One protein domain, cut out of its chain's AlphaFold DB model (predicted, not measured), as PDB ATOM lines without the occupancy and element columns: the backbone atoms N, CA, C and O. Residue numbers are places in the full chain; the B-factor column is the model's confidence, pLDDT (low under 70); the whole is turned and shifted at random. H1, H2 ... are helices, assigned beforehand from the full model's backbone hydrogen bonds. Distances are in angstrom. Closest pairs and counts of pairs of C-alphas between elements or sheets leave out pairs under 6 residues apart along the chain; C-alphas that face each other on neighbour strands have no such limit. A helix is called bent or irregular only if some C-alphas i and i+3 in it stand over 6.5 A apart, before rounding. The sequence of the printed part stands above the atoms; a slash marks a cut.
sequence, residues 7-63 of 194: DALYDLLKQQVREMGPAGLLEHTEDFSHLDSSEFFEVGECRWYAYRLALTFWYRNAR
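Overview. This is residues 7 to 63 of the 194 residues of an uncharacterized protein of Streptomyces sp. 11-1-2 (UniProt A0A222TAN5). Three helical rods make an open triangular frame: the bent helix H1 gives two sides, its arms H1a and H1b, and H2 the third, with residues 57 to 62 sticking out. The printed part has 57 residues, H1 then H2, no named strand: all helix. It is only just loose, close to compact, radius of gyration of the C-alphas 12.8 A, spanning 38 by 22 by 18 A.

Arrangement. H1, residues 7 to 33, is one helix by its hydrogen bonds but bent: C-alphas 19 and 22 are 9.4 A apart. H1a, residues 7 to 19, and H1b, residues 22 to 33, are close but not clearly touching, at a steep tilt of 65 degrees; closest are the C-alphas of Val 17 and Leu 25, 7.1 A. Residues 9 to 10 alone of H1a only just touch H2, residues 41 to 56, at its residues 49 to 53 alone, with 3 pairs of C-alphas within 8 A, the closest Tyr 10 and Leu 53, 7.1 A; the lines are about perpendicular, 83 degrees. H1b and H2 are only just apart, closest C-alphas 8.4 A. Every O i to N i+4 pair is within hydrogen-bond range in H1a, 6 of 8 in H1b, 11 of 12 in H2.

Along the chain. H1a runs 18.4 A from C-alpha 7 at (-48.404, 13.860, -42.338), H1b 16.5 A, H2 23.4 A to C-alpha 56 at (-38.916, 12.923, -41.716).

Size, cuts and confidence. The C-alphas farthest apart, Glu 39 and Asn 61, are 38.2 A apart. The printed part has no cut; the H1 to H2 link is short. No printed residue is under 70 in pLDDT.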
ATOM      1  N   ASP A   7     -47.477  14.210 -43.424       88.25
ATOM      2  CA  ASP A   7     -48.404  13.860 -42.338       88.25
ATOM      3  C   ASP A   7     -49.435  12.805 -42.760       88.25
ATOM      4  O   ASP A   7     -49.589  11.801 -42.070       88.25
ATOM      5  N   ALA A   8     -50.079  12.968 -43.923       90.25
ATOM      6  CA  ALA A   8     -51.051  11.991 -44.416       90.25
ATOM      7  C   ALA A   8     -50.404  10.626 -44.708       90.25
ATOM      8  O   ALA A   8     -50.993   9.591 -44.404       90.25
ATOM      9  N   LEU A   9     -49.177  10.609 -45.245       89.75
ATOM     10  CA  LEU A   9     -48.408   9.373 -45.430       89.75
ATOM     11  C   LEU A   9     -48.093   8.691 -44.094       89.75
ATOM     12  O   LEU A   9     -48.168   7.470 -43.986       89.75
ATOM     13  N   TYR A  10     -47.740   9.471 -43.074       90.88
ATOM     14  CA  TYR A  10     -47.443   8.938 -41.751       90.88
ATOM     15  C   TYR A  10     -48.698   8.409 -41.049       90.88
ATOM     16  O   TYR A  10     -48.649   7.362 -40.403       90.88
ATOM     17  N   ASP A  11     -49.828   9.099 -41.189       92.31
ATOM     18  CA  ASP A  11     -51.118   8.640 -40.676       92.31
ATOM     19  C   ASP A  11     -51.556   7.333 -41.340       92.31
ATOM     20  O   ASP A  11     -51.929   6.395 -40.633       92.31
ATOM     21  N   LEU A  12     -51.402   7.234 -42.664       91.75
ATOM     22  CA  LEU A  12     -51.645   6.006 -43.415       91.75
ATOM     23  C   LEU A  12     -50.752   4.861 -42.916       91.75
ATOM     24  O   LEU A  12     -51.255   3.787 -42.602       91.75
ATOM     25  N   LEU A  13     -49.444   5.096 -42.759       90.06
ATOM     26  CA  LEU A  13     -48.521   4.084 -42.239       90.06
ATOM     27  C   LEU A  13     -48.928   3.611 -40.836       90.06
ATOM     28  O   LEU A  13     -48.963   2.411 -40.579       90.06
ATOM     29  N   LYS A  14     -49.281   4.529 -39.925       92.50
ATOM     30  CA  LYS A  14     -49.757   4.165 -38.578       92.50
ATOM     31  C   LYS A  14     -51.025   3.321 -38.626       92.50
ATOM     32  O   LYS A  14     -51.154   2.399 -37.827       92.50
ATOM     33  N   GLN A  15     -51.965   3.657 -39.506       93.81
ATOM     34  CA  GLN A  15     -53.190   2.883 -39.675       93.81
ATOM     35  C   GLN A  15     -52.869   1.464 -40.154       93.81
ATOM     36  O   GLN A  15     -53.301   0.506 -39.524       93.81
ATOM     37  N   GLN A  16     -52.025   1.326 -41.178       90.50
ATOM     38  CA  GLN A  16     -51.632   0.019 -41.710       90.50
ATOM     39  C   GLN A  16     -50.867  -0.833 -40.684       90.50
ATOM     40  O   GLN A  16     -51.132  -2.025 -40.552       90.50
ATOM     41  N   VAL A  17     -49.990  -0.225 -39.874       92.00
ATOM     42  CA  VAL A  17     -49.328  -0.917 -38.750       92.00
ATOM     43  C   VAL A  17     -50.341  -1.403 -37.707       92.00
ATOM     44  O   VAL A  17     -50.134  -2.458 -37.116       92.00
ATOM     45  N   ARG A  18     -51.427  -0.662 -37.451       94.12
ATOM     46  CA  ARG A  18     -52.481  -1.093 -36.511       94.12
ATOM     47  C   ARG A  18     -53.328  -2.234 -37.066       94.12
ATOM     48  O   ARG A  18     -53.752  -3.078 -36.288       94.12
ATOM     49  N   GLU A  19     -53.590  -2.227 -38.368       94.19
ATOM     50  CA  GLU A  19     -54.446  -3.212 -39.036       94.19
ATOM     51  C   GLU A  19     -53.725  -4.549 -39.253       94.19
ATOM     52  O   GLU A  19     -54.272  -5.594 -38.917       94.19
ATOM     53  N   MET A  20     -52.491  -4.522 -39.766       91.56
ATOM     54  CA  MET A  20     -51.747  -5.734 -40.155       91.56
ATOM     55  C   MET A  20     -50.637  -6.122 -39.168       91.56
ATOM     56  O   MET A  20     -50.103  -7.229 -39.218       91.56
ATOM     57  N   GLY A  21     -50.255  -5.212 -38.270       91.38
ATOM     58  CA  GLY A  21     -49.072  -5.375 -37.431       91.38
ATOM     59  C   GLY A  21     -47.751  -5.209 -38.205       91.38
ATOM     60  O   GLY A  21     -47.722  -5.201 -39.437       91.38
ATOM     61  N   PRO A  22     -46.611  -5.085 -37.496       87.19
ATOM     62  CA  PRO A  22     -45.296  -4.993 -38.135       87.19
ATOM     63  C   PRO A  22     -44.923  -6.237 -38.953       87.19
ATOM     64  O   PRO A  22     -44.265  -6.105 -39.978       87.19
ATOM     65  N   ALA A  23     -45.340  -7.428 -38.510       87.31
ATOM     66  CA  ALA A  23     -45.058  -8.683 -39.206       87.31
ATOM     67  C   ALA A  23     -45.823  -8.784 -40.536       87.31
ATOM     68  O   ALA A  23     -45.198  -9.038 -41.559       87.31
ATOM     69  N   GLY A  24     -47.125  -8.468 -40.550       86.19
ATOM     70  CA  GLY A  24     -47.921  -8.484 -41.783       86.19
ATOM     71  C   GLY A  24     -47.425  -7.478 -42.829       86.19
ATOM     72  O   GLY A  24     -47.442  -7.753 -44.023       86.19
ATOM     73  N   LEU A  25     -46.878  -6.334 -42.399       84.38
ATOM     74  CA  LEU A  25     -46.216  -5.400 -43.318       84.38
ATOM     75  C   LEU A  25     -44.943  -5.976 -43.953       84.38
ATOM     76  O   LEU A  25     -44.659  -5.687 -45.115       84.38
ATOM     77  N   LEU A  26     -44.164  -6.763 -43.205       85.38
ATOM     78  CA  LEU A  26     -42.954  -7.400 -43.730       85.38
ATOM     79  C   LEU A  26     -43.292  -8.496 -44.740       85.38
ATOM     80  O   LEU A  26     -42.627  -8.566 -45.768       85.38
ATOM     81  N   GLU A  27     -44.344  -9.279 -44.491       86.44
ATOM     82  CA  GLU A  27     -44.824 -10.314 -45.418       86.44
ATOM     83  C   GLU A  27     -45.144  -9.723 -46.797       86.44
ATOM     84  O   GLU A  27     -44.674 -10.227 -47.811       86.44
ATOM     85  N   HIS A  28     -45.825  -8.578 -46.839       83.56
ATOM     86  CA  HIS A  28     -46.133  -7.896 -48.098       83.56
ATOM     87  C   HIS A  28     -44.964  -7.098 -48.692       83.56
ATOM     88  O   HIS A  28     -45.049  -6.624 -49.823       83.56
ATOM     89  N   THR A  29     -43.863  -6.905 -47.960       82.19
ATOM     90  CA  THR A  29     -42.723  -6.136 -48.483       82.19
ATOM     91  C   THR A  29     -42.074  -6.852 -49.667       82.19
ATOM     92  O   THR A  29     -41.683  -6.183 -50.625       82.19
ATOM     93  N   GLU A  30     -41.991  -8.186 -49.636       76.88
ATOM     94  CA  GLU A  30     -41.446  -8.964 -50.755       76.88
ATOM     95  C   GLU A  30     -42.293  -8.788 -52.021       76.88
ATOM     96  O   GLU A  30     -41.731  -8.445 -53.065       76.88
ATOM     97  N   ASP A  31     -43.627  -8.869 -51.907       82.50
ATOM     98  CA  ASP A  31     -44.578  -8.691 -53.018       82.50
ATOM     99  C   ASP A  31     -44.331  -7.386 -53.798       82.50
ATOM    100  O   ASP A  31     -44.311  -7.367 -55.029       82.50
ATOM    101  N   PHE A  32     -44.090  -6.280 -53.084       79.44
ATOM    102  CA  PHE A  32     -43.862  -4.968 -53.698       79.44
ATOM    103  C   PHE A  32     -42.402  -4.714 -54.092       79.44
ATOM    104  O   PHE A  32     -42.133  -3.837 -54.917       79.44
ATOM    105  N   SER A  33     -41.445  -5.448 -53.519       79.00
ATOM    106  CA  SER A  33     -40.012  -5.231 -53.762       79.00
ATOM    107  C   SER A  33     -39.575  -5.601 -55.183       79.00
ATOM    108  O   SER A  33     -38.621  -5.015 -55.704       79.00
ATOM    109  N   HIS A  34     -40.298  -6.524 -55.823       81.69
ATOM    110  CA  HIS A  34     -40.007  -7.027 -57.165       81.69
ATOM    111  C   HIS A  34     -40.649  -6.216 -58.293       81.69
ATOM    112  O   HIS A  34     -40.326  -6.443 -59.459       81.69
ATOM    113  N   LEU A  35     -41.528  -5.262 -57.975       84.44
ATOM    114  CA  LEU A  35     -42.184  -4.444 -58.990       84.44
ATOM    115  C   LEU A  35     -41.178  -3.500 -59.660       84.44
ATOM    116  O   LEU A  35     -40.499  -2.700 -59.001       84.44
ATOM    117  N   ASP A  36     -41.105  -3.567 -60.989       80.12
ATOM    118  CA  ASP A  36     -40.272  -2.660 -61.767       80.12
ATOM    119  C   ASP A  36     -40.974  -1.308 -61.949       80.12
ATOM    120  O   ASP A  36     -42.110  -1.209 -62.402       80.12
ATOM    121  N   SER A  37     -40.247  -0.235 -61.646       77.94
ATOM    122  CA  SER A  37     -40.663   1.140 -61.918       77.94
ATOM    123  C   SER A  37     -40.798   1.484 -63.406       77.94
ATOM    124  O   SER A  37     -41.388   2.515 -63.722       77.94
ATOM    125  N   SER A  38     -40.217   0.681 -64.307       80.94
ATOM    126  CA  SER A  38     -40.396   0.842 -65.757       80.94
ATOM    127  C   SER A  38     -41.771   0.357 -66.234       80.94
ATOM    128  O   SER A  38     -42.323   0.926 -67.174       80.94
ATOM    129  N   GLU A  39     -42.334  -0.638 -65.545       84.56
ATOM    130  CA  GLU A  39     -43.647  -1.227 -65.822       84.56
ATOM    131  C   GLU A  39     -44.750  -0.533 -65.008       84.56
ATOM    132  O   GLU A  39     -45.811  -0.209 -65.540       84.56
ATOM    133  N   PHE A  40     -44.464  -0.212 -63.743       85.25
ATOM    134  CA  PHE A  40     -45.394   0.413 -62.803       85.25
ATOM    135  C   PHE A  40     -44.850   1.765 -62.330       85.25
ATOM    136  O   PHE A  40     -44.039   1.851 -61.400       85.25
ATOM    137  N   PHE A  41     -45.299   2.857 -62.952       80.94
ATOM    138  CA  PHE A  41     -44.813   4.206 -62.625       80.94
ATOM    139  C   PHE A  41     -45.101   4.601 -61.163       80.94
ATOM    140  O   PHE A  41     -44.363   5.394 -60.572       80.94
ATOM    141  N   GLU A  42     -46.135   4.014 -60.555       84.44
ATOM    142  CA  GLU A  42     -46.512   4.183 -59.153       84.44
ATOM    143  C   GLU A  42     -45.396   3.754 -58.198       84.44
ATOM    144  O   GLU A  42     -45.236   4.357 -57.138       84.44
ATOM    145  N   VAL A  43     -44.561   2.782 -58.583       84.88
ATOM    146  CA  VAL A  43     -43.400   2.351 -57.787       84.88
ATOM    147  C   VAL A  43     -42.427   3.512 -57.581       84.88
ATOM    148  O   VAL A  43     -41.866   3.670 -56.496       84.88
ATOM    149  N   GLY A  44     -42.248   4.370 -58.592       80.56
ATOM    150  CA  GLY A  44     -41.427   5.576 -58.479       80.56
ATOM    151  C   GLY A  44     -41.968   6.555 -57.433       80.56
ATOM    152  O   GLY A  44     -41.216   7.040 -56.584       80.56
ATOM    153  N   GLU A  45     -43.281   6.792 -57.442       82.44
ATOM    154  CA  GLU A  45     -43.963   7.655 -56.470       82.44
ATOM    155  C   GLU A  45     -43.928   7.057 -55.054       82.44
ATOM    156  O   GLU A  45     -43.624   7.758 -54.089       82.44
ATOM    157  N   CYS A  46     -44.149   5.748 -54.913       85.88
ATOM    158  CA  CYS A  46     -44.054   5.042 -53.635       85.88
ATOM    159  C   CYS A  46     -42.641   5.113 -53.046       85.88
ATOM    160  O   CYS A  46     -42.482   5.427 -51.865       85.88
ATOM    161  N   ARG A  47     -41.599   4.914 -53.866       84.81
ATOM    162  CA  ARG A  47     -40.194   5.089 -53.452       84.81
ATOM    163  C   ARG A  47     -39.925   6.518 -52.986       84.81
ATOM    164  O   ARG A  47     -39.239   6.720 -51.985       84.81
ATOM    165  N   TRP A  48     -40.491   7.508 -53.669       83.06
ATOM    166  CA  TRP A  48     -40.398   8.908 -53.265       83.06
ATOM    167  C   TRP A  48     -41.101   9.191 -51.928       83.06
ATOM    168  O   TRP A  48     -40.539   9.869 -51.061       83.06
ATOM    169  N   TYR A  49     -42.304   8.659 -51.718       87.06
ATOM    170  CA  TYR A  49     -43.034   8.794 -50.458       87.06
ATOM    171  C   TYR A  49     -42.318   8.106 -49.294       87.06
ATOM    172  O   TYR A  49     -42.156   8.721 -48.237       87.06
ATOM    173  N   ALA A  50     -41.811   6.891 -49.505       87.38
ATOM    174  CA  ALA A  50     -40.999   6.176 -48.526       87.38
ATOM    175  C   ALA A  50     -39.728   6.964 -48.176       87.38
ATOM    176  O   ALA A  50     -39.420   7.159 -47.000       87.38
ATOM    177  N   TYR A  51     -39.038   7.505 -49.183       87.94
ATOM    178  CA  TYR A  51     -37.868   8.354 -48.984       87.94
ATOM    179  C   TYR A  51     -38.192   9.597 -48.138       87.94
ATOM    180  O   TYR A  51     -37.491   9.894 -47.169       87.94
ATOM    181  N   ARG A  52     -39.294  10.298 -48.434       88.62
ATOM    182  CA  ARG A  52     -39.755  11.450 -47.640       88.62
ATOM    183  C   ARG A  52     -40.060  11.080 -46.187       88.62
ATOM    184  O   ARG A  52     -39.671  11.832 -45.292       88.62
ATOM    185  N   LEU A  53     -40.730   9.952 -45.940       90.62
ATOM    186  CA  LEU A  53     -40.993   9.465 -44.580       90.62
ATOM    187  C   LEU A  53     -39.690   9.138 -43.842       90.62
ATOM    188  O   LEU A  53     -39.513   9.573 -42.707       90.62
ATOM    189  N   ALA A  54     -38.751   8.456 -44.503       91.38
ATOM    190  CA  ALA A  54     -37.452   8.126 -43.924       91.38
ATOM    191  C   ALA A  54     -36.672   9.385 -43.513       91.38
ATOM    192  O   ALA A  54     -36.137   9.451 -42.408       91.38
ATOM    193  N   LEU A  55     -36.665  10.424 -44.357       91.44
ATOM    194  CA  LEU A  55     -36.070  11.712 -43.990       91.44
ATOM    195  C   LEU A  55     -36.790  12.356 -42.804       91.44
ATOM    196  O   LEU A  55     -36.149  12.883 -41.897       91.44
ATOM    197  N   THR A  56     -38.117  12.294 -42.775       93.12
ATOM    198  CA  THR A  56     -38.916  12.923 -41.716       93.12
ATOM    199  C   THR A  56     -38.509  12.446 -40.328       93.12
ATOM    200  O   THR A  56     -38.392  13.270 -39.424       93.12
ATOM    201  N   PHE A  57     -38.191  11.160 -40.190       92.56
ATOM    202  CA  PHE A  57     -37.774  10.534 -38.934       92.56
ATOM    203  C   PHE A  57     -36.258  10.275 -38.843       92.56
ATOM    204  O   PHE A  57     -35.819   9.442 -38.055       92.56
ATOM    205  N   TRP A  58     -35.440  10.995 -39.623       94.19
ATOM    206  CA  TRP A  58     -33.985  10.782 -39.686       94.19
ATOM    207  C   TRP A  58     -33.256  11.040 -38.359       94.19
ATOM    208  O   TRP A  58     -32.227  10.429 -38.076       94.19
ATOM    209  N   TYR A  59     -33.763  11.965 -37.542       94.31
ATOM    210  CA  TYR A  59     -33.182  12.299 -36.243       94.31
ATOM    211  C   TYR A  59     -34.091  11.838 -35.112       94.31
ATOM    212  O   TYR A  59     -35.310  11.969 -35.176       94.31
ATOM    213  N   ARG A  60     -33.476  11.356 -34.030       93.38
ATOM    214  CA  ARG A  60     -34.194  11.017 -32.799       93.38
ATOM    215  C   ARG A  60     -34.837  12.279 -32.205       93.38
ATOM    216  O   ARG A  60     -34.162  13.300 -32.091       93.38
ATOM    217  N   ASN A  61     -36.100  12.176 -31.784       93.31
ATOM    218  CA  ASN A  61     -36.865  13.245 -31.115       93.31
ATOM    219  C   ASN A  61     -36.949  14.554 -31.927       93.31
ATOM    220  O   ASN A  61     -36.886  15.671 -31.395       93.31
ATOM    221  N   ALA A  62     -36.993  14.419 -33.252       94.56
ATOM    222  CA  ALA A  62     -37.147  15.538 -34.154       94.56
ATOM    223  C   ALA A  62     -37.810  15.096 -35.454       94.56
ATOM    224  O   ALA A  62     -37.604  13.985 -35.937       94.56
ATOM    225  N   ARG A  63     -38.547  16.022 -36.065       94.38
ATOM    226  CA  ARG A  63     -38.969  15.894 -37.456       94.38
ATOM    227  C   ARG A  63     -38.017  16.635 -38.360       94.38
ATOM    228  O   ARG A  63     -37.537  17.714 -38.007       94.38
TER     229      ARG A  63